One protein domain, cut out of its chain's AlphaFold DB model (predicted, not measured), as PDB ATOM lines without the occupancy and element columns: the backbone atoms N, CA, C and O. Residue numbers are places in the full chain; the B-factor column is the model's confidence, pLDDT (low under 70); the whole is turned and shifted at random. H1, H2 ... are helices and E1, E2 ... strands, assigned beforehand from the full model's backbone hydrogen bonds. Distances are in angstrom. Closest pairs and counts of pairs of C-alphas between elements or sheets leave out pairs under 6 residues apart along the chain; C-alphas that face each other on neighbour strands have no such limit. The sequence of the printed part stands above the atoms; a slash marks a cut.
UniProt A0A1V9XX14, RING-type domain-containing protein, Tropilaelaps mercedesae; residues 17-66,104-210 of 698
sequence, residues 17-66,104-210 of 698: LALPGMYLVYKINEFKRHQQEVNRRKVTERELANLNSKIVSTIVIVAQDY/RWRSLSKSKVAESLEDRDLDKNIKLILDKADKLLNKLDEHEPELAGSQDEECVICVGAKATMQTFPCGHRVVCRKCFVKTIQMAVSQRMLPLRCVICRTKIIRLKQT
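What this domain is: This is residues 17 to 66 and 104 to 210 of the 698 residues of the protein "RING-type domain-containing protein" of Tropilaelaps mercedesae (UniProt A0A1V9XX14). Two long helices, H1 and H2, run opposite ways and overlap only in part, their free ends reaching out at opposite ends of the longest axis. Beside the overlap sits a compact head of H3, a small sheet and two long loops, with H3 packed on H2 and the sheet's strand E3 near H1. The printed part has 157 residues, mostly helix, in the order H1, H2, E1, E2, H3, E3; the antiparallel sheet runs E2, E1, E3. The whole is loose, with a radius of gyration of the C-alphas of 21.7 A and spans of 94 by 35 by 21 A.

How they stand to each other: H1, residues 18 to 66, touches H2, residues 104 to 141, with residues 44 to 55 alone, at a shallow tilt of 18 degrees; the closest C-alphas, Thr 44 and Leu 136, are 7.6 A apart. H2 touches H3, residues 177 to 189, opposite ways at 17 degrees, a shallow tilt; the closest C-alphas, Leu 130 and Gln 185, are 5.9 A apart. H1 and H3 are near each other, with 9 pairs of C-alphas within 10 A. E1, residues 165 to 168, and E2, residues 173 to 175, form a hairpin, with N 165 and O 175 3.0 A apart, within hydrogen-bond range. E3, residues 206 to 209, is antiparallel to E1, with N 166 and O 208 at 2.8 A. E2, H3 and E3 form a split strand-helix-strand unit, two strands of one sheet joined through a helix, with E1 between them in the sheet, and its crossover is right-handed. H1 only grazes the sheet with residues 45 to 56, and H3 with 177 to 183. H1 and H3 have every O i to N i+4 pair within hydrogen-bond range, H2 24 of 34.

Where its parts are: H1 begins at C-alpha 18 (162.355, 110.745, 127.351) and is 72.1 A long. H2 is 56.2 A, H3 18.6 A. E3 ends at C-alpha 209 (158.420, 154.976, 127.548).

The domain as a whole: Residues 17 to 36 and 104 to 121 stand free; the body without them spans 45 by 31 by 22 A. Residues 67 to 103 are not printed, a gap of 24.2 A between C-alphas 66 and 104. The links H2 to E1 and H3 to E3 are long. Residues 62 to 66 and 104 to 114 have pLDDT under 70.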
ATOM      1  N   LEU A  17     162.199 107.866 130.498       70.38
ATOM      2  CA  LEU A  17     163.327 108.804 130.554       70.38
ATOM      3  C   LEU A  17     163.310 109.876 129.447       70.38
ATOM      4  O   LEU A  17     164.062 110.848 129.532       70.38
ATOM      5  N   ALA A  18     162.453 109.754 128.428       74.38
ATOM      6  CA  ALA A  18     162.355 110.745 127.351       74.38
ATOM      7  C   ALA A  18     161.555 112.002 127.754       74.38
ATOM      8  O   ALA A  18     161.828 113.105 127.266       74.38
ATOM      9  N   LEU A  19     160.582 111.856 128.662       79.31
ATOM     10  CA  LEU A  19     159.656 112.926 129.054       79.31
ATOM     11  C   LEU A  19     160.348 114.132 129.736       79.31
ATOM     12  O   LEU A  19     160.064 115.264 129.331       79.31
ATOM     13  N   PRO A  20     161.300 113.961 130.683       88.62
ATOM     14  CA  PRO A  20     162.015 115.094 131.283       88.62
ATOM     15  C   PRO A  20     162.850 115.888 130.265       88.62
ATOM     16  O   PRO A  20     162.894 117.119 130.318       88.62
ATOM     17  N   GLY A  21     163.473 115.198 129.301       91.38
ATOM     18  CA  GLY A  21     164.254 115.829 128.233       91.38
ATOM     19  C   GLY A  21     163.395 116.714 127.328       91.38
ATOM     20  O   GLY A  21     163.756 117.861 127.060       91.38
ATOM     21  N   MET A  22     162.218 116.222 126.929       92.06
ATOM     22  CA  MET A  22     161.237 116.991 126.154       92.06
ATOM     23  C   MET A  22     160.783 118.270 126.876       92.06
ATOM     24  O   MET A  22     160.752 119.339 126.261       92.06
ATOM     25  N   TYR A  23     160.491 118.194 128.180       92.56
ATOM     26  CA  TYR A  23     160.099 119.369 128.968       92.56
ATOM     27  C   TYR A  23     161.215 120.425 129.048       92.56
ATOM     28  O   TYR A  23     160.951 121.620 128.891       92.56
ATOM     29  N   LEU A  24     162.477 120.009 129.213       93.12
ATOM     30  CA  LEU A  24     163.617 120.933 129.199       93.12
ATOM     31  C   LEU A  24     163.796 121.606 127.830       93.12
ATOM     32  O   LEU A  24     163.999 122.820 127.779       93.12
ATOM     33  N   VAL A  25     163.661 120.868 126.721       93.38
ATOM     34  CA  VAL A  25     163.719 121.455 125.368       93.38
ATOM     35  C   VAL A  25     162.591 122.469 125.156       93.38
ATOM     36  O   VAL A  25     162.859 123.564 124.657       93.38
ATOM     37  N   TYR A  26     161.361 122.157 125.583       93.94
ATOM     38  CA  TYR A  26     160.229 123.088 125.528       93.94
ATOM     39  C   TYR A  26     160.536 124.385 126.293       93.94
ATOM     40  O   TYR A  26     160.497 125.468 125.708       93.94
ATOM     41  N   LYS A  27     160.939 124.274 127.564       94.81
ATOM     42  CA  LYS A  27     161.198 125.416 128.458       94.81
ATOM     43  C   LYS A  27     162.379 126.283 128.003       94.81
ATOM     44  O   LYS A  27     162.342 127.507 128.117       94.81
ATOM     45  N   ILE A  28     163.415 125.677 127.416       95.75
ATOM     46  CA  ILE A  28     164.529 126.406 126.782       95.75
ATOM     47  C   ILE A  28     164.053 127.164 125.533       95.75
ATOM     48  O   ILE A  28     164.509 128.281 125.278       95.75
ATOM     49  N   ASN A  29     163.145 126.585 124.743       94.88
ATOM     50  CA  ASN A  29     162.610 127.224 123.540       94.88
ATOM     51  C   ASN A  29     161.648 128.378 123.886       94.88
ATOM     52  O   ASN A  29     161.708 129.446 123.278       94.88
ATOM     53  N   GLU A  30     160.828 128.203 124.922       94.69
ATOM     54  CA  GLU A  30     159.989 129.241 125.528       94.69
ATOM     55  C   GLU A  30     160.833 130.424 126.037       94.69
ATOM     56  O   GLU A  30     160.600 131.568 125.641       94.69
ATOM     57  N   PHE A  31     161.892 130.158 126.811       96.19
ATOM     58  CA  PHE A  31     162.813 131.198 127.282       96.19
ATOM     59  C   PHE A  31     163.507 131.940 126.126       96.19
ATOM     60  O   PHE A  31     163.638 133.166 126.160       96.19
ATOM     61  N   LYS A  32     163.900 131.229 125.056       95.19
ATOM     62  CA  LYS A  32     164.442 131.847 123.831       95.19
ATOM     63  C   LYS A  32     163.426 132.763 123.145       95.19
ATOM     64  O   LYS A  32     163.799 133.878 122.780       95.19
ATOM     65  N   ARG A  33     162.161 132.344 123.009       89.69
ATOM     66  CA  ARG A  33     161.076 133.190 122.471       89.69
ATOM     67  C   ARG A  33     160.885 134.446 123.321       89.69
ATOM     68  O   ARG A  33     160.877 135.546 122.776       89.69
ATOM     69  N   HIS A  34     160.826 134.309 124.645       88.12
ATOM     70  CA  HIS A  34     160.687 135.449 125.554       88.12
ATOM     71  C   HIS A  34     161.880 136.421 125.455       88.12
ATOM     72  O   HIS A  34     161.697 137.636 125.392       88.12
ATOM     73  N   GLN A  35     163.113 135.911 125.357       91.44
ATOM     74  CA  GLN A  35     164.302 136.750 125.178       91.44
ATOM     75  C   GLN A  35     164.325 137.458 123.807       91.44
ATOM     76  O   GLN A  35     164.718 138.625 123.726       91.44
ATOM     77  N   GLN A  36     163.883 136.792 122.734       90.25
ATOM     78  CA  GLN A  36     163.712 137.406 121.411       90.25
ATOM     79  C   GLN A  36     162.654 138.516 121.435       90.25
ATOM     80  O   GLN A  36     162.907 139.596 120.904       90.25
ATOM     81  N   GLU A  37     161.524 138.292 122.101       82.56
ATOM     82  CA  GLU A  37     160.439 139.267 122.259       82.56
ATOM     83  C   GLU A  37     160.888 140.506 123.052       82.56
ATOM     84  O   GLU A  37     160.731 141.643 122.602       82.56
ATOM     85  N   VAL A  38     161.565 140.313 124.189       85.44
ATOM     86  CA  VAL A  38     162.171 141.410 124.964       85.44
ATOM     87  C   VAL A  38     163.190 142.199 124.128       85.44
ATOM     88  O   VAL A  38     163.293 143.421 124.267       85.44
ATOM     89  N   ASN A  39     163.930 141.542 123.232       89.00
ATOM     90  CA  ASN A  39     164.861 142.218 122.328       89.00
ATOM     91  C   ASN A  39     164.149 142.944 121.168       89.00
ATOM     92  O   ASN A  39     164.548 144.066 120.853       89.00
ATOM     93  N   ARG A  40     163.062 142.393 120.598       80.56
ATOM     94  CA  ARG A  40     162.165 143.094 119.652       80.56
ATOM     95  C   ARG A  40     161.634 144.392 120.274       80.56
ATOM     96  O   ARG A  40     161.826 145.461 119.693       80.56
ATOM     97  N   ARG A  41     161.082 144.324 121.493       77.69
ATOM     98  CA  ARG A  41     160.573 145.490 122.249       77.69
ATOM     99  C   ARG A  41     161.645 146.568 122.465       77.69
ATOM    100  O   ARG A  41     161.375 147.749 122.268       77.69
ATOM    101  N   LYS A  42     162.883 146.179 122.793       85.56
ATOM    102  CA  LYS A  42     164.024 147.111 122.936       85.56
ATOM    103  C   LYS A  42     164.452 147.760 121.614       85.56
ATOM    104  O   LYS A  42     164.984 148.869 121.631       85.56
ATOM    105  N   VAL A  43     164.256 147.100 120.469       85.06
ATOM    106  CA  VAL A  43     164.526 147.697 119.149       85.06
ATOM    107  C   VAL A  43     163.435 148.703 118.779       85.06
ATOM    108  O   VAL A  43     163.774 149.827 118.415       85.06
ATOM    109  N   THR A  44     162.151 148.367 118.945       76.56
ATOM    110  CA  THR A  44     161.051 149.304 118.640       76.56
ATOM    111  C   THR A  44     161.036 150.515 119.579       76.56
ATOM    112  O   THR A  44     160.778 151.629 119.131       76.56
ATOM    113  N   GLU A  45     161.421 150.356 120.851       77.88
ATOM    114  CA  GLU A  45     161.645 151.471 121.785       77.88
ATOM    115  C   GLU A  45     162.759 152.424 121.303       77.88
ATOM    116  O   GLU A  45     162.584 153.646 121.311       77.88
ATOM    117  N   ARG A  46     163.884 151.885 120.806       84.25
ATOM    118  CA  ARG A  46     164.980 152.683 120.222       84.25
ATOM    119  C   ARG A  46     164.570 153.375 118.923       84.25
ATOM    120  O   ARG A  46     164.950 154.525 118.717       84.25
ATOM    121  N   GLU A  47     163.807 152.709 118.056       82.31
ATOM    122  CA  GLU A  47     163.267 153.313 116.830       82.31
ATOM    123  C   GLU A  47     162.316 154.474 117.154       82.31
ATOM    124  O   GLU A  47     162.477 155.555 116.591       82.31
ATOM    125  N   LEU A  48     161.397 154.293 118.111       79.00
ATOM    126  CA  LEU A  48     160.479 155.335 118.587       79.00
ATOM    127  C   LEU A  48     161.236 156.536 119.180       79.00
ATOM    128  O   LEU A  48     160.925 157.683 118.860       79.00
ATOM    129  N   ALA A  49     162.255 156.294 120.011       77.81
ATOM    130  CA  ALA A  49     163.075 157.354 120.598       77.81
ATOM    131  C   ALA A  49     163.900 158.117 119.542       77.81
ATOM    132  O   ALA A  49     164.002 159.342 119.602       77.81
ATOM    133  N   ASN A  50     164.446 157.409 118.546       85.25
ATOM    134  CA  ASN A  50     165.176 157.983 117.410       85.25
ATOM    135  C   ASN A  50     164.246 158.817 116.512       85.25
ATOM    136  O   ASN A  50     164.599 159.931 116.133       85.25
ATOM    137  N   LEU A  51     163.034 158.327 116.235       78.88
ATOM    138  CA  LEU A  51     162.010 159.073 115.502       78.88
ATOM    139  C   LEU A  51     161.576 160.328 116.252       78.88
ATOM    140  O   LEU A  51     161.612 161.400 115.663       78.88
ATOM    141  N   ASN A  52     161.276 160.233 117.549       77.25
ATOM    142  CA  ASN A  52     160.972 161.398 118.379       77.25
ATOM    143  C   ASN A  52     162.124 162.423 118.363       77.25
ATOM    144  O   ASN A  52     161.893 163.607 118.146       77.25
ATOM    145  N   SER A  53     163.379 161.977 118.497       81.38
ATOM    146  CA  SER A  53     164.544 162.872 118.434       81.38
ATOM    147  C   SER A  53     164.737 163.519 117.058       81.38
ATOM    148  O   SER A  53     165.177 164.663 116.998       81.38
ATOM    149  N   LYS A  54     164.420 162.818 115.961       81.62
ATOM    150  CA  LYS A  54     164.473 163.370 114.597       81.62
ATOM    151  C   LYS A  54     163.352 164.363 114.344       81.62
ATOM    152  O   LYS A  54     163.632 165.452 113.873       81.62
ATOM    153  N   ILE A  55     162.127 164.015 114.729       79.56
ATOM    154  CA  ILE A  55     160.959 164.897 114.681       79.56
ATOM    155  C   ILE A  55     161.272 166.187 115.450       79.56
ATOM    156  O   ILE A  55     161.235 167.258 114.859       79.56
ATOM    157  N   VAL A  56     161.701 166.098 116.715       73.88
ATOM    158  CA  VAL A  56     162.104 167.275 117.507       73.88
ATOM    159  C   VAL A  56     163.248 168.050 116.845       73.88
ATOM    160  O   VAL A  56     163.164 169.270 116.780       73.88
ATOM    161  N   SER A  57     164.282 167.387 116.313       76.50
ATOM    162  CA  SER A  57     165.398 168.080 115.650       76.50
ATOM    163  C   SER A  57     164.972 168.830 114.385       76.50
ATOM    164  O   SER A  57     165.410 169.957 114.188       76.50
ATOM    165  N   THR A  58     164.130 168.232 113.539       75.00
ATOM    166  CA  THR A  58     163.629 168.863 112.310       75.00
ATOM    167  C   THR A  58     162.662 170.004 112.627       75.00
ATOM    168  O   THR A  58     162.792 171.072 112.043       75.00
ATOM    169  N   ILE A  59     161.754 169.830 113.601       70.44
ATOM    170  CA  ILE A  59     160.855 170.908 114.053       70.44
ATOM    171  C   ILE A  59     161.650 172.076 114.636       70.44
ATOM    172  O   ILE A  59     161.290 173.220 114.394       70.44
ATOM    173  N   VAL A  60     162.681 171.817 115.450       73.12
ATOM    174  CA  VAL A  60     163.427 172.890 116.125       73.12
ATOM    175  C   VAL A  60     164.139 173.792 115.121       73.12
ATOM    176  O   VAL A  60     164.057 174.998 115.295       73.12
ATOM    177  N   ILE A  61     164.733 173.232 114.062       72.19
ATOM    178  CA  ILE A  61     165.321 174.013 112.960       72.19
ATOM    179  C   ILE A  61     164.227 174.874 112.305       72.19
ATOM    180  O   ILE A  61     164.221 176.089 112.475       72.19
ATOM    181  N   VAL A  62     163.209 174.234 111.719       67.75
ATOM    182  CA  VAL A  62     162.111 174.906 110.995       67.75
ATOM    183  C   VAL A  62     161.411 175.986 111.843       67.75
ATOM    184  O   VAL A  62     161.087 177.065 111.354       67.75
ATOM    185  N   ALA A  63     161.203 175.742 113.140       63.41
ATOM    186  CA  ALA A  63     160.581 176.708 114.044       63.41
ATOM    187  C   ALA A  63     161.517 177.857 114.469       63.41
ATOM    188  O   ALA A  63     161.023 178.936 114.801       63.41
ATOM    189  N   GLN A  64     162.841 177.656 114.480       63.03
ATOM    190  CA  GLN A  64     163.816 178.739 114.676       63.03
ATOM    191  C   GLN A  64     163.918 179.633 113.437       63.03
ATOM    192  O   GLN A  64     164.095 180.842 113.578       63.03
ATOM    193  N   ASP A  65     163.748 179.074 112.241       60.78
ATOM    194  CA  ASP A  65     163.785 179.838 110.993       60.78
ATOM    195  C   ASP A  65     162.544 180.749 110.878       60.78
ATOM    196  O   ASP A  65     162.673 181.967 110.726       60.78
ATOM    197  N   TYR A  66     161.340 180.205 111.113       59.03
ATOM    198  CA  TYR A  66     160.104 181.006 111.150       59.03
ATOM    199  C   TYR A  66     160.077 182.071 112.263       59.03
ATOM    200  O   TYR A  66     159.474 183.125 112.074       59.03
ATOM    201  N   ARG A 104     164.062 195.530  90.447       56.38
ATOM    202  CA  ARG A 104     163.431 195.075  91.703       56.38
ATOM    203  C   ARG A 104     162.482 193.892  91.475       56.38
ATOM    204  O   ARG A 104     162.581 192.902  92.196       56.38
ATOM    205  N   TRP A 105     161.649 193.931  90.430       56.09
ATOM    206  CA  TRP A 105     160.804 192.795  90.027       56.09
ATOM    207  C   TRP A 105     161.626 191.548  89.666       56.09
ATOM    208  O   TRP A 105     161.302 190.456  90.122       56.09
ATOM    209  N   ARG A 106     162.732 191.697  88.920       55.34
ATOM    210  CA  ARG A 106     163.613 190.574  88.544       55.34
ATOM    211  C   ARG A 106     164.399 189.986  89.733       55.34
ATOM    212  O   ARG A 106     164.873 188.855  89.635       55.34
ATOM    213  N   SER A 107     164.513 190.705  90.853       53.19
ATOM    214  CA  SER A 107     164.986 190.136  92.125       53.19
ATOM    215  C   SER A 107     163.889 189.345  92.844       53.19
ATOM    216  O   SER A 107     164.141 188.206  93.228       53.19
ATOM    217  N   LEU A 108     162.662 189.876  92.955       52.59
ATOM    218  CA  LEU A 108     161.529 189.136  93.547       52.59
ATOM    219  C   LEU A 108     161.181 187.862  92.752       52.59
ATOM    220  O   LEU A 108     160.848 186.833  93.334       52.59
ATOM    221  N   SER A 109     161.324 187.880  91.423       54.81
ATOM    222  CA  SER A 109     161.139 186.676  90.603       54.81
ATOM    223  C   SER A 109     162.263 185.643  90.764       54.81
ATOM    224  O   SER A 109     162.112 184.520  90.296       54.81
ATOM    225  N   LYS A 110     163.401 186.002  91.379       54.88
ATOM    226  CA  LYS A 110     164.492 185.061  91.686       54.88
ATOM    227  C   LYS A 110     164.354 184.429  93.070       54.88
ATOM    228  O   LYS A 110     164.657 183.246  93.189       54.88
ATOM    229  N   SER A 111     163.872 185.155  94.082       54.66
ATOM    230  CA  SER A 111     163.617 184.566  95.409       54.66
ATOM    231  C   SER A 111     162.533 183.485  95.347       54.66
ATOM    232  O   SER A 111     162.753 182.381  95.838       54.66
ATOM    233  N   LYS A 112     161.432 183.742  94.626       60.06
ATOM    234  CA  LYS A 112     160.300 182.805  94.489       60.06
ATOM    235  C   LYS A 112     160.650 181.459  93.824       60.06
ATOM    236  O   LYS A 112     159.915 180.486  93.961       60.06
ATOM    237  N   VAL A 113     161.778 181.375  93.110       65.00
ATOM    238  CA  VAL A 113     162.290 180.108  92.548       65.00
ATOM    239  C   VAL A 113     163.103 179.319  93.581       65.00
ATOM    240  O   VAL A 113     163.007 178.094  93.606       65.00
ATOM    241  N   ALA A 114     163.866 179.987  94.453       65.12
ATOM    242  CA  ALA A 114     164.610 179.324  95.528       65.12
ATOM    243  C   ALA A 114     163.671 178.709  96.583       65.12
ATOM    244  O   ALA A 114     163.815 177.540  96.925       65.12
ATOM    245  N   GLU A 115     162.656 179.470  96.996       70.38
ATOM    246  CA  GLU A 115     161.591 179.074  97.933       70.38
ATOM    247  C   GLU A 115     160.932 177.733  97.528       70.38
ATOM    248  O   GLU A 115     160.805 176.811  98.333       70.38
ATOM    249  N   SER A 116     160.653 177.555  96.229       77.69
ATOM    250  CA  SER A 116     160.074 176.323  95.661       77.69
ATOM    251  C   SER A 116     160.955 175.060  95.741       77.69
ATOM    252  O   SER A 116     160.478 173.959  95.447       77.69
ATOM    253  N   LEU A 117     162.241 175.186  96.089       85.75
ATOM    254  CA  LEU A 117     163.133 174.040  96.268       85.75
ATOM    255  C   LEU A 117     163.029 173.480  97.691       85.75
ATOM    256  O   LEU A 117     162.952 172.262  97.863       85.75
ATOM    257  N   GLU A 118     162.996 174.366  98.686       84.88
ATOM    258  CA  GLU A 118     163.036 174.010 100.106       84.88
ATOM    259  C   GLU A 118     161.730 173.342 100.554       84.88
ATOM    260  O   GLU A 118     161.778 172.271 101.159       84.88
ATOM    261  N   ASP A 119     160.573 173.863 100.129       88.62
ATOM    262  CA  ASP A 119     159.262 173.228 100.349       88.62
ATOM    263  C   ASP A 119     159.220 171.788  99.803       88.62
ATOM    264  O   ASP A 119     158.726 170.862 100.453       88.62
ATOM    265  N   ARG A 120     159.821 171.549  98.628       90.12
ATOM    266  CA  ARG A 120     159.867 170.207  98.026       90.12
ATOM    267  C   ARG A 120     160.770 169.242  98.786       90.12
ATOM    268  O   ARG A 120     160.550 168.034  98.689       90.12
ATOM    269  N   ASP A 121     161.781 169.720  99.505       91.56
ATOM    270  CA  ASP A 121     162.585 168.886 100.403       91.56
ATOM    271  C   ASP A 121     161.928 168.729 101.783       91.56
ATOM    272  O   ASP A 121     162.013 167.648 102.375       91.56
ATOM    273  N   LEU A 122     161.178 169.727 102.258       89.88
ATOM    274  CA  LEU A 122     160.327 169.613 103.441       89.88
ATOM    275  C   LEU A 122     159.253 168.530 103.249       89.88
ATOM    276  O   LEU A 122     159.164 167.622 104.075       89.88
ATOM    277  N   ASP A 123     158.517 168.528 102.135       92.38
ATOM    278  CA  ASP A 123     157.475 167.524 101.867       92.38
ATOM    279  C   ASP A 123     158.033 166.105 101.672       92.38
ATOM    280  O   ASP A 123     157.441 165.130 102.149       92.38
ATOM    281  N   LYS A 124     159.220 165.956 101.061       94.81
ATOM    282  CA  LYS A 124     159.937 164.663 101.036       94.81
ATOM    283  C   LYS A 124     160.247 164.181 102.453       94.81
ATOM    284  O   LYS A 124     160.083 162.995 102.737       94.81
ATOM    285  N   ASN A 125     160.676 165.078 103.343       92.50
ATOM    286  CA  ASN A 125     160.964 164.754 104.739       92.50
ATOM    287  C   ASN A 125     159.693 164.435 105.544       92.50
ATOM    288  O   ASN A 125     159.696 163.448 106.279       92.50
ATOM    289  N   ILE A 126     158.602 165.188 105.362       94.31
ATOM    290  CA  ILE A 126     157.279 164.918 105.954       94.31
ATOM    291  C   ILE A 126     156.796 163.527 105.535       94.31
ATOM    292  O   ILE A 126     156.542 162.681 106.397       94.31
ATOM    293  N   LYS A 127     156.775 163.232 104.227       95.62
ATOM    294  CA  LYS A 127     156.404 161.907 103.708       95.62
ATOM    295  C   LYS A 127     157.284 160.807 104.300       95.62
ATOM    296  O   LYS A 127     156.768 159.814 104.795       95.62
ATOM    297  N   LEU A 128     158.600 161.020 104.357       95.44
ATOM    298  CA  LEU A 128     159.581 160.095 104.936       95.44
ATOM    299  C   LEU A 128     159.494 159.958 106.480       95.44
ATOM    300  O   LEU A 128     160.131 159.062 107.053       95.44
ATOM    301  N   ILE A 129     158.747 160.819 107.176       93.00
ATOM    302  CA  ILE A 129     158.382 160.668 108.595       93.00
ATOM    303  C   ILE A 129     157.080 159.867 108.719       93.00
ATOM    304  O   ILE A 129     157.051 158.911 109.495       93.00
ATOM    305  N   LEU A 130     156.052 160.186 107.922       95.12
ATOM    306  CA  LEU A 130     154.781 159.448 107.869       95.12
ATOM    307  C   LEU A 130     155.018 157.967 107.525       95.12
ATOM    308  O   LEU A 130     154.697 157.093 108.325       95.12
ATOM    309  N   ASP A 131     155.782 157.701 106.463       96.56
ATOM    310  CA  ASP A 131     156.262 156.377 106.038       96.56
ATOM    311  C   ASP A 131     156.902 155.535 107.156       96.56
ATOM    312  O   ASP A 131     157.011 154.314 107.025       96.56
ATOM    313  N   LYS A 132     157.436 156.174 108.204       94.12
ATOM    314  CA  LYS A 132     158.062 155.516 109.360       94.12
ATOM    315  C   LYS A 132     157.116 155.428 110.554       94.12
ATOM    316  O   LYS A 132     157.245 154.482 111.327       94.12
ATOM    317  N   ALA A 133     156.180 156.365 110.697       94.75
ATOM    318  CA  ALA A 133     155.077 156.261 111.645       94.75
ATOM    319  C   ALA A 133     154.192 155.054 111.297       94.75
ATOM    320  O   ALA A 133     153.968 154.219 112.167       94.75
ATOM    321  N   ASP A 134     153.824 154.868 110.027       96.00
ATOM    322  CA  ASP A 134     153.061 153.699 109.565       96.00
ATOM    323  C   ASP A 134     153.823 152.381 109.771       96.00
ATOM    324  O   ASP A 134     153.289 151.409 110.307       96.00
ATOM    325  N   LYS A 135     155.126 152.355 109.459       95.94
ATOM    326  CA  LYS A 135     155.985 151.184 109.723       95.94
ATOM    327  C   LYS A 135     156.176 150.903 111.220       95.94
ATOM    328  O   LYS A 135     156.451 149.760 111.573       95.94
ATOM    329  N   LEU A 136     156.019 151.896 112.102       92.31
ATOM    330  CA  LEU A 136     155.928 151.672 113.549       92.31
ATOM    331  C   LEU A 136     154.536 151.211 113.988       92.31
ATOM    332  O   LEU A 136     154.462 150.350 114.858       92.31
ATOM    333  N   LEU A 137     153.454 151.743 113.414       95.19
ATOM    334  CA  LEU A 137     152.090 151.313 113.725       95.19
ATOM    335  C   LEU A 137     151.897 149.839 113.384       95.19
ATOM    336  O   LEU A 137     151.481 149.086 114.253       95.19
ATOM    337  N   ASN A 138     152.323 149.392 112.203       95.44
ATOM    338  CA  ASN A 138     152.221 147.983 111.817       95.44
ATOM    339  C   ASN A 138     153.014 147.065 112.774       95.44
ATOM    340  O   ASN A 138     152.496 146.044 113.217       95.44
ATOM    341  N   LYS A 139     154.227 147.469 113.190       93.00
ATOM    342  CA  LYS A 139     155.009 146.750 114.219       93.00
ATOM    343  C   LYS A 139     154.364 146.772 115.610       93.00
ATOM    344  O   LYS A 139     154.631 145.880 116.404       93.00
ATOM    345  N   LEU A 140     153.600 147.810 115.949       92.75
ATOM    346  CA  LEU A 140     152.878 147.910 117.223       92.75
ATOM    347  C   LEU A 140     151.548 147.151 117.190       92.75
ATOM    348  O   LEU A 140     151.089 146.735 118.245       92.75
ATOM    349  N   ASP A 141     150.967 146.947 116.012       92.25
ATOM    350  CA  ASP A 141     149.718 146.211 115.809       92.25
ATOM    351  C   ASP A 141     149.936 144.685 115.778       92.25
ATOM    352  O   ASP A 141     149.017 143.945 116.117       92.25
ATOM    353  N   GLU A 142     151.161 144.214 115.496       92.06
ATOM    354  CA  GLU A 142     151.611 142.837 115.801       92.06
ATOM    355  C   GLU A 142     151.621 142.521 117.313       92.06
ATOM    356  O   GLU A 142     151.582 141.352 117.697       92.06
ATOM    357  N   HIS A 143     151.723 143.534 118.182       86.94
ATOM    358  CA  HIS A 143     151.838 143.351 119.629       86.94
ATOM    359  C   HIS A 143     150.514 143.677 120.328       86.94
ATOM    360  O   HIS A 143     150.102 144.835 120.393       86.94
ATOM    361  N   GLU A 144     149.883 142.661 120.921       88.81
ATOM    362  CA  GLU A 144     148.679 142.841 121.735       88.81
ATOM    363  C   GLU A 144     148.919 143.902 122.835       88.81
ATOM    364  O   GLU A 144     149.884 143.795 123.604       88.81
ATOM    365  N   PRO A 145     148.107 144.976 122.892       88.44
ATOM    366  CA  PRO A 145     148.352 146.073 123.811       88.44
ATOM    367  C   PRO A 145     147.966 145.675 125.236       88.44
ATOM    368  O   PRO A 145     146.803 145.392 125.506       88.44
ATOM    369  N   GLU A 146     148.932 145.748 126.155       90.62
ATOM    370  CA  GLU A 146     148.710 145.615 127.601       90.62
ATOM    371  C   GLU A 146     147.494 146.464 128.026       90.62
ATOM    372  O   GLU A 146     147.509 147.694 127.895       90.62
ATOM    373  N   LEU A 147     146.431 145.801 128.493       95.38
ATOM    374  CA  LEU A 147     145.224 146.455 128.997       95.38
ATOM    375  C   LEU A 147     145.532 147.205 130.301       95.38
ATOM    376  O   LEU A 147     146.436 146.835 131.056       95.38
ATOM    377  N   ALA A 148     144.806 148.289 130.557       95.06
ATOM    378  CA  ALA A 148     144.932 149.029 131.808       95.06
ATOM    379  C   ALA A 148     144.312 148.241 132.976       95.06
ATOM    380  O   ALA A 148     143.215 147.702 132.847       95.06
ATOM    381  N   GLY A 149     145.005 148.189 134.120       94.69
ATOM    382  CA  GLY A 149     144.487 147.544 135.334       94.69
ATOM    383  C   GLY A 149     143.579 148.447 136.177       94.69
ATOM    384  O   GLY A 149     142.859 147.958 137.042       94.69
ATOM    385  N   SER A 150     143.613 149.761 135.940       96.44
ATOM    386  CA  SER A 150     142.771 150.754 136.610       96.44
ATOM    387  C   SER A 150     142.526 151.973 135.718       96.44
ATOM    388  O   SER A 150     143.270 152.233 134.768       96.44
ATOM    389  N   GLN A 151     141.506 152.759 136.072       94.94
ATOM    390  CA  GLN A 151     141.059 153.928 135.314       94.94
ATOM    391  C   GLN A 151     142.130 155.028 135.151       94.94
ATOM    392  O   GLN A 151     142.089 155.777 134.169       94.94
ATOM    393  N   ASP A 152     143.097 155.107 136.067       92.81
ATOM    394  CA  ASP A 152     144.220 156.057 136.026       92.81
ATOM    395  C   ASP A 152     145.373 155.590 135.124       92.81
ATOM    396  O   ASP A 152     146.194 156.392 134.679       92.81
ATOM    397  N   GLU A 153     145.434 154.289 134.822       94.94
ATOM    398  CA  GLU A 153     146.388 153.720 133.871       94.94
ATOM    399  C   GLU A 153     145.853 153.675 132.432       94.94
ATOM    400  O   GLU A 153     146.575 153.258 131.527       94.94
ATOM    401  N   GLU A 154     144.614 154.093 132.176       96.69
ATOM    402  CA  GLU A 154     144.013 154.068 130.840       96.69
ATOM    403  C   GLU A 154     144.552 155.175 129.918       96.69
ATOM    404  O   GLU A 154     144.627 156.353 130.268       96.69
ATOM    405  N   CYS A 155     144.875 154.815 128.673       96.94
ATOM    406  CA  CYS A 155     145.144 155.775 127.605       96.94
ATOM    407  C   CYS A 155     143.924 156.677 127.365       96.94
ATOM    408  O   CYS A 155     142.887 156.191 126.919       96.94
ATOM    409  N   VAL A 156     144.059 157.996 127.538       96.12
ATOM    410  CA  VAL A 156     142.925 158.938 127.417       96.12
ATOM    411  C   VAL A 156     142.339 159.052 126.000       96.12
ATOM    412  O   VAL A 156     141.302 159.683 125.824       96.12
ATOM    413  N   ILE A 157     142.995 158.457 124.994       95.81
ATOM    414  CA  ILE A 157     142.555 158.453 123.587       95.81
ATOM    415  C   ILE A 157     141.741 157.197 123.233       95.81
ATOM    416  O   ILE A 157     140.780 157.309 122.482       95.81
ATOM    417  N   CYS A 158     142.107 156.009 123.736       96.69
ATOM    418  CA  CYS A 158     141.409 154.752 123.404       96.69
ATOM    419  C   CYS A 158     140.713 154.058 124.582       96.69
ATOM    420  O   CYS A 158     139.995 153.095 124.346       96.69
ATOM    421  N   VAL A 159     140.921 154.532 125.814       96.31
ATOM    422  CA  VAL A 159     140.192 154.132 127.032       96.31
ATOM    423  C   VAL A 159     140.137 152.604 127.226       96.31
ATOM    424  O   VAL A 159     139.079 152.017 127.419       96.31
ATOM    425  N   GLY A 160     141.301 151.948 127.131       95.44
ATOM    426  CA  GLY A 160     141.427 150.499 127.353       95.44
ATOM    427  C   GLY A 160     142.870 149.982 127.363       95.44
ATOM    428  O   GLY A 160     143.248 149.213 128.241       95.44
ATOM    429  N   ALA A 161     143.723 150.455 126.447       96.88
ATOM    430  CA  ALA A 161     145.157 150.143 126.480       96.88
ATOM    431  C   ALA A 161     145.907 151.011 127.506       96.88
ATOM    432  O   ALA A 161     145.609 152.199 127.658       96.88
ATOM    433  N   LYS A 162     146.941 150.453 128.142       96.38
ATOM    434  CA  LYS A 162     147.718 151.095 129.210       96.38
ATOM    435  C   LYS A 162     148.531 152.315 128.744       96.38
ATOM    436  O   LYS A 162     149.297 152.268 127.768       96.38
ATOM    437  N   ALA A 163     148.401 153.418 129.478       96.62
ATOM    438  CA  ALA A 163     149.119 154.675 129.305       96.62
ATOM    439  C   ALA A 163     150.615 154.497 129.626       96.62
ATOM    440  O   ALA A 163     151.067 154.550 130.768       96.62
ATOM    441  N   THR A 164     151.398 154.269 128.574       95.25
ATOM    442  CA  THR A 164     152.807 153.840 128.635       95.25
ATOM    443  C   THR A 164     153.796 154.906 128.157       95.25
ATOM    444  O   THR A 164     155.010 154.719 128.279       95.25
ATOM    445  N   MET A 165     153.300 156.031 127.631       95.25
ATOM    446  CA  MET A 165     154.106 157.171 127.193       95.25
ATOM    447  C   MET A 165     154.033 158.311 128.212       95.25
ATOM    448  O   MET A 165     152.985 158.934 128.395       95.25
ATOM    449  N   GLN A 166     155.170 158.600 128.845       96.00
ATOM    450  CA  GLN A 166     155.346 159.713 129.770       96.00
ATOM    451  C   GLN A 166     155.871 160.953 129.032       96.00
ATOM    452  O   GLN A 166     156.889 160.896 128.336       96.00
ATOM    453  N   THR A 167     155.184 162.079 129.200       95.06
ATOM    454  CA  THR A 167     155.496 163.365 128.558       95.06
ATOM    455  C   THR A 167     156.401 164.230 129.440       95.06
ATOM    456  O   THR A 167     156.170 164.353 130.639       95.06
ATOM    457  N   PHE A 168     157.427 164.864 128.868       95.00
ATOM    458  CA  PHE A 168     158.347 165.757 129.588       95.00
ATOM    459  C   PHE A 168     158.322 167.175 128.991       95.00
ATOM    460  O   PHE A 168     158.271 167.305 127.765       95.00
ATOM    461  N   PRO A 169     158.380 168.235 129.825       96.00
ATOM    462  CA  PRO A 169     158.800 168.220 131.236       96.00
ATOM    463  C   PRO A 169     157.718 167.836 132.262       96.00
ATOM    464  O   PRO A 169     158.063 167.489 133.382       96.00
ATOM    465  N   CYS A 170     156.433 167.864 131.899       96.44
ATOM    466  CA  CYS A 170     155.316 167.813 132.857       96.44
ATOM    467  C   CYS A 170     155.052 166.472 133.579       96.44
ATOM    468  O   CYS A 170     154.198 166.423 134.455       96.44
ATOM    469  N   GLY A 171     155.727 165.379 133.219       96.00
ATOM    470  CA  GLY A 171     155.660 164.089 133.916       96.00
ATOM    471  C   GLY A 171     154.414 163.230 133.653       96.00
ATOM    472  O   GLY A 171     154.429 162.052 134.015       96.00
ATOM    473  N   HIS A 172     153.368 163.749 133.004       95.62
ATOM    474  CA  HIS A 172     152.112 163.022 132.789       95.62
ATOM    475  C   HIS A 172     152.281 161.786 131.886       95.62
ATOM    476  O   HIS A 172     152.781 161.895 130.758       95.62
ATOM    477  N   ARG A 173     151.802 160.622 132.354       96.44
ATOM    478  CA  ARG A 173     151.512 159.438 131.525       96.44
ATOM    479  C   ARG A 173     150.073 159.564 131.028       96.44
ATOM    480  O   ARG A 173     149.176 159.699 131.846       96.44
ATOM    481  N   VAL A 174     149.861 159.584 129.712       95.50
ATOM    482  CA  VAL A 174     148.544 159.943 129.130       95.50
ATOM    483  C   VAL A 174     148.068 159.027 128.012       95.50
ATOM    484  O   VAL A 174     146.866 158.880 127.809       95.50
ATOM    485  N   VAL A 175     148.985 158.420 127.259       96.62
ATOM    486  CA  VAL A 175     148.642 157.675 126.042       96.62
ATOM    487  C   VAL A 175     149.419 156.367 125.940       96.62
ATOM    488  O   VAL A 175     150.550 156.252 126.422       96.62
ATOM    489  N   CYS A 176     148.812 155.367 125.306       96.69
ATOM    490  CA  CYS A 176     149.496 154.142 124.906       96.69
ATOM    491  C   CYS A 176     150.362 154.384 123.656       96.69
ATOM    492  O   CYS A 176     150.208 155.382 122.945       96.69
ATOM    493  N   ARG A 177     151.262 153.439 123.362       94.81
ATOM    494  CA  ARG A 177     152.205 153.504 122.227       94.81
ATOM    495  C   ARG A 177     151.496 153.730 120.882       94.81
ATOM    496  O   ARG A 177     151.884 154.620 120.132       94.81
ATOM    497  N   LYS A 178     150.434 152.960 120.607       96.38
ATOM    498  CA  LYS A 178     149.661 152.996 119.351       96.38
ATOM    499  C   LYS A 178     148.990 154.352 119.128       96.38
ATOM    500  O   LYS A 178     149.194 154.974 118.088       96.38
ATOM    501  N   CYS A 179     148.256 154.851 120.125       96.69
ATOM    502  CA  CYS A 179     147.641 156.178 120.056       96.69
ATOM    503  C   CYS A 179     148.690 157.281 119.892       96.69
ATOM    504  O   CYS A 179     148.492 158.166 119.071       96.69
ATOM    505  N   PHE A 180     149.828 157.197 120.592       95.69
ATOM    506  CA  PHE A 180     150.890 158.193 120.469       95.69
ATOM    507  C   PHE A 180     151.479 158.295 119.053       95.69
ATOM    508  O   PHE A 180     151.674 159.404 118.556       95.69
ATOM    509  N   VAL A 181     151.736 157.168 118.377       95.75
ATOM    510  CA  VAL A 181     152.250 157.207 116.996       95.75
ATOM    511  C   VAL A 181     151.189 157.750 116.029       95.75
ATOM    512  O   VAL A 181     151.541 158.544 115.159       95.75
ATOM    513  N   LYS A 182     149.895 157.456 116.234       96.56
ATOM    514  CA  LYS A 182     148.808 158.120 115.485       96.56
ATOM    515  C   LYS A 182     148.749 159.633 115.749       96.56
ATOM    516  O   LYS A 182     148.550 160.400 114.813       96.56
ATOM    517  N   THR A 183     148.988 160.088 116.983       95.50
ATOM    518  CA  THR A 183     149.090 161.526 117.302       95.50
ATOM    519  C   THR A 183     150.280 162.188 116.598       95.50
ATOM    520  O   THR A 183     150.122 163.293 116.088       95.50
ATOM    521  N   ILE A 184     151.442 161.524 116.509       94.50
ATOM    522  CA  ILE A 184     152.560 161.998 115.669       94.50
ATOM    523  C   ILE A 184     152.115 162.107 114.211       94.50
ATOM    524  O   ILE A 184     152.313 163.150 113.602       94.50
ATOM    525  N   GLN A 185     151.534 161.044 113.653       95.69
ATOM    526  CA  GLN A 185     151.163 160.969 112.240       95.69
ATOM    527  C   GLN A 185     150.220 162.112 111.844       95.69
ATOM    528  O   GLN A 185     150.492 162.821 110.880       95.69
ATOM    529  N   MET A 186     149.178 162.342 112.646       95.94
ATOM    530  CA  MET A 186     148.200 163.413 112.446       95.94
ATOM    531  C   MET A 186     148.814 164.813 112.618       95.94
ATOM    532  O   MET A 186     148.577 165.693 111.799       95.94
ATOM    533  N   ALA A 187     149.668 165.021 113.625       94.62
ATOM    534  CA  ALA A 187     150.352 166.303 113.816       94.62
ATOM    535  C   ALA A 187     151.390 166.602 112.717       94.62
ATOM    536  O   ALA A 187     151.612 167.761 112.380       94.62
ATOM    537  N   VAL A 188     152.019 165.572 112.142       95.31
ATOM    538  CA  VAL A 188     152.954 165.703 111.014       95.31
ATOM    539  C   VAL A 188     152.207 165.996 109.711       95.31
ATOM    540  O   VAL A 188     152.639 166.879 108.975       95.31
ATOM    541  N   SER A 189     151.084 165.322 109.428       94.69
ATOM    542  CA  SER A 189     150.294 165.592 108.216       94.69
ATOM    543  C   SER A 189     149.606 166.959 108.255       94.69
ATOM    544  O   SER A 189     149.597 167.659 107.250       94.69
ATOM    545  N   GLN A 190     149.112 167.387 109.421       95.00
ATOM    546  CA  GLN A 190     148.527 168.718 109.631       95.00
ATOM    547  C   GLN A 190     149.586 169.821 109.844       95.00
ATOM    548  O   GLN A 190     149.228 170.951 110.162       95.00
ATOM    549  N   ARG A 191     150.888 169.498 109.753       93.50
ATOM    550  CA  ARG A 191     152.038 170.377 110.077       93.50
ATOM    551  C   ARG A 191     151.984 171.030 111.488       93.50
ATOM    552  O   ARG A 191     152.830 171.859 111.816       93.50
ATOM    553  N   MET A 192     151.058 170.616 112.366       89.50
ATOM    554  CA  MET A 192     150.821 171.143 113.721       89.50
ATOM    555  C   MET A 192     151.857 170.658 114.744       89.50
ATOM    556  O   MET A 192     151.581 169.865 115.650       89.50
ATOM    557  N   LEU A 193     153.078 171.160 114.610       90.06
ATOM    558  CA  LEU A 193     154.201 170.856 115.488       90.06
ATOM    559  C   LEU A 193     154.697 172.162 116.136       90.06
ATOM    560  O   LEU A 193     154.745 173.188 115.464       90.06
ATOM    561  N   PRO A 194     155.073 172.175 117.430       92.69
ATOM    562  CA  PRO A 194     155.376 171.037 118.298       92.69
ATOM    563  C   PRO A 194     154.165 170.456 119.047       92.69
ATOM    564  O   PRO A 194     153.246 171.168 119.447       92.69
ATOM    565  N   LEU A 195     154.241 169.157 119.357       94.88
ATOM    566  CA  LEU A 195     153.258 168.458 120.189       94.88
ATOM    567  C   LEU A 195     153.121 169.080 121.595       94.88
ATOM    568  O   LEU A 195     154.103 169.498 122.217       94.88
ATOM    569  N   ARG A 196     151.898 169.062 122.132       95.19
ATOM    570  CA  ARG A 196     151.543 169.515 123.488       95.19
ATOM    571  C   ARG A 196     150.934 168.370 124.301       95.19
ATOM    572  O   ARG A 196     150.310 167.473 123.743       95.19
ATOM    573  N   CYS A 197     151.114 168.388 125.621       95.50
ATOM    574  CA  CYS A 197     150.525 167.383 126.508       95.50
ATOM    575  C   CYS A 197     149.003 167.566 126.612       95.50
ATOM    576  O   CYS A 197     148.531 168.671 126.869       95.50
ATOM    577  N   VAL A 198     148.241 166.481 126.448       92.62
ATOM    578  CA  VAL A 198     146.766 166.515 126.410       92.62
ATOM    579  C   VAL A 198     146.109 166.909 127.739       92.62
ATOM    580  O   VAL A 198     145.004 167.434 127.710       92.62
ATOM    581  N   ILE A 199     146.790 166.724 128.880       94.19
ATOM    582  CA  ILE A 199     146.317 167.215 130.189       94.19
ATOM    583  C   ILE A 199     146.664 168.701 130.359       94.19
ATOM    584  O   ILE A 199     145.784 169.547 130.446       94.19
ATOM    585  N   CYS A 200     147.956 169.042 130.396       96.12
ATOM    586  CA  CYS A 200     148.413 170.356 130.869       96.12
ATOM    587  C   CYS A 200     148.841 171.342 129.764       96.12
ATOM    588  O   CYS A 200     149.415 172.384 130.066       96.12
ATOM    589  N   ARG A 201     148.633 171.010 128.480       95.38
ATOM    590  CA  ARG A 201     148.955 171.817 127.274       95.38
ATOM    591  C   ARG A 201     150.420 172.276 127.115       95.38
ATOM    592  O   ARG A 201     150.754 172.944 126.129       95.38
ATOM    593  N   THR A 202     151.312 171.879 128.026       96.56
ATOM    594  CA  THR A 202     152.761 172.123 127.977       96.56
ATOM    595  C   THR A 202     153.380 171.500 126.725       96.56
ATOM    596  O   THR A 202     153.065 170.358 126.383       96.56
ATOM    597  N   LYS A 203     154.287 172.227 126.057       95.69
ATOM    598  CA  LYS A 203     155.083 171.728 124.922       95.69
ATOM    599  C   LYS A 203     155.853 170.470 125.336       95.69
ATOM    600  O   LYS A 203     156.595 170.490 126.318       95.69
ATOM    601  N   ILE A 204     155.677 169.380 124.593       95.06
ATOM    602  CA  ILE A 204     156.391 168.124 124.828       95.06
ATOM    603  C   ILE A 204     157.788 168.268 124.225       95.06
ATOM    604  O   ILE A 204     157.943 168.376 123.012       95.06
ATOM    605  N   ILE A 205     158.809 168.277 125.081       92.81
ATOM    606  CA  ILE A 205     160.218 168.386 124.672       92.81
ATOM    607  C   ILE A 205     160.819 166.988 124.487       92.81
ATOM    608  O   ILE A 205     161.631 166.752 123.597       92.81
ATOM    609  N   ARG A 206     160.433 166.041 125.351       91.25
ATOM    610  CA  ARG A 206     160.895 164.646 125.325       91.25
ATOM    611  C   ARG A 206     159.739 163.729 125.717       91.25
ATOM    612  O   ARG A 206     158.838 164.134 126.450       91.25
ATOM    613  N   LEU A 207     159.799 162.477 125.276       90.75
ATOM    614  CA  LEU A 207     158.949 161.408 125.794       90.75
ATOM    615  C   LEU A 207     159.819 160.268 126.307       90.75
ATOM    616  O   LEU A 207     160.849 159.955 125.707       90.75
ATOM    617  N   LYS A 208     159.377 159.642 127.396       91.88
ATOM    618  CA  LYS A 208     159.958 158.419 127.950       91.88
ATOM    619  C   LYS A 208     158.898 157.329 127.893       91.88
ATOM    620  O   LYS A 208     157.761 157.554 128.301       91.88
ATOM    621  N   GLN A 209     159.263 156.154 127.402       86.94
ATOM    622  CA  GLN A 209     158.420 154.976 127.548       86.94
ATOM    623  C   GLN A 209     158.623 154.427 128.965       86.94
ATOM    624  O   GLN A 209     159.757 154.265 129.414       86.94
ATOM    625  N   THR A 210     157.542 154.193 129.707       83.81
ATOM    626  CA  THR A 210     157.623 153.623 131.061       83.81
ATOM    627  C   THR A 210     157.388 152.122 130.976       83.81
ATOM    628  O   THR A 210     156.264 151.639 131.084       83.81
TER     629      THR A 210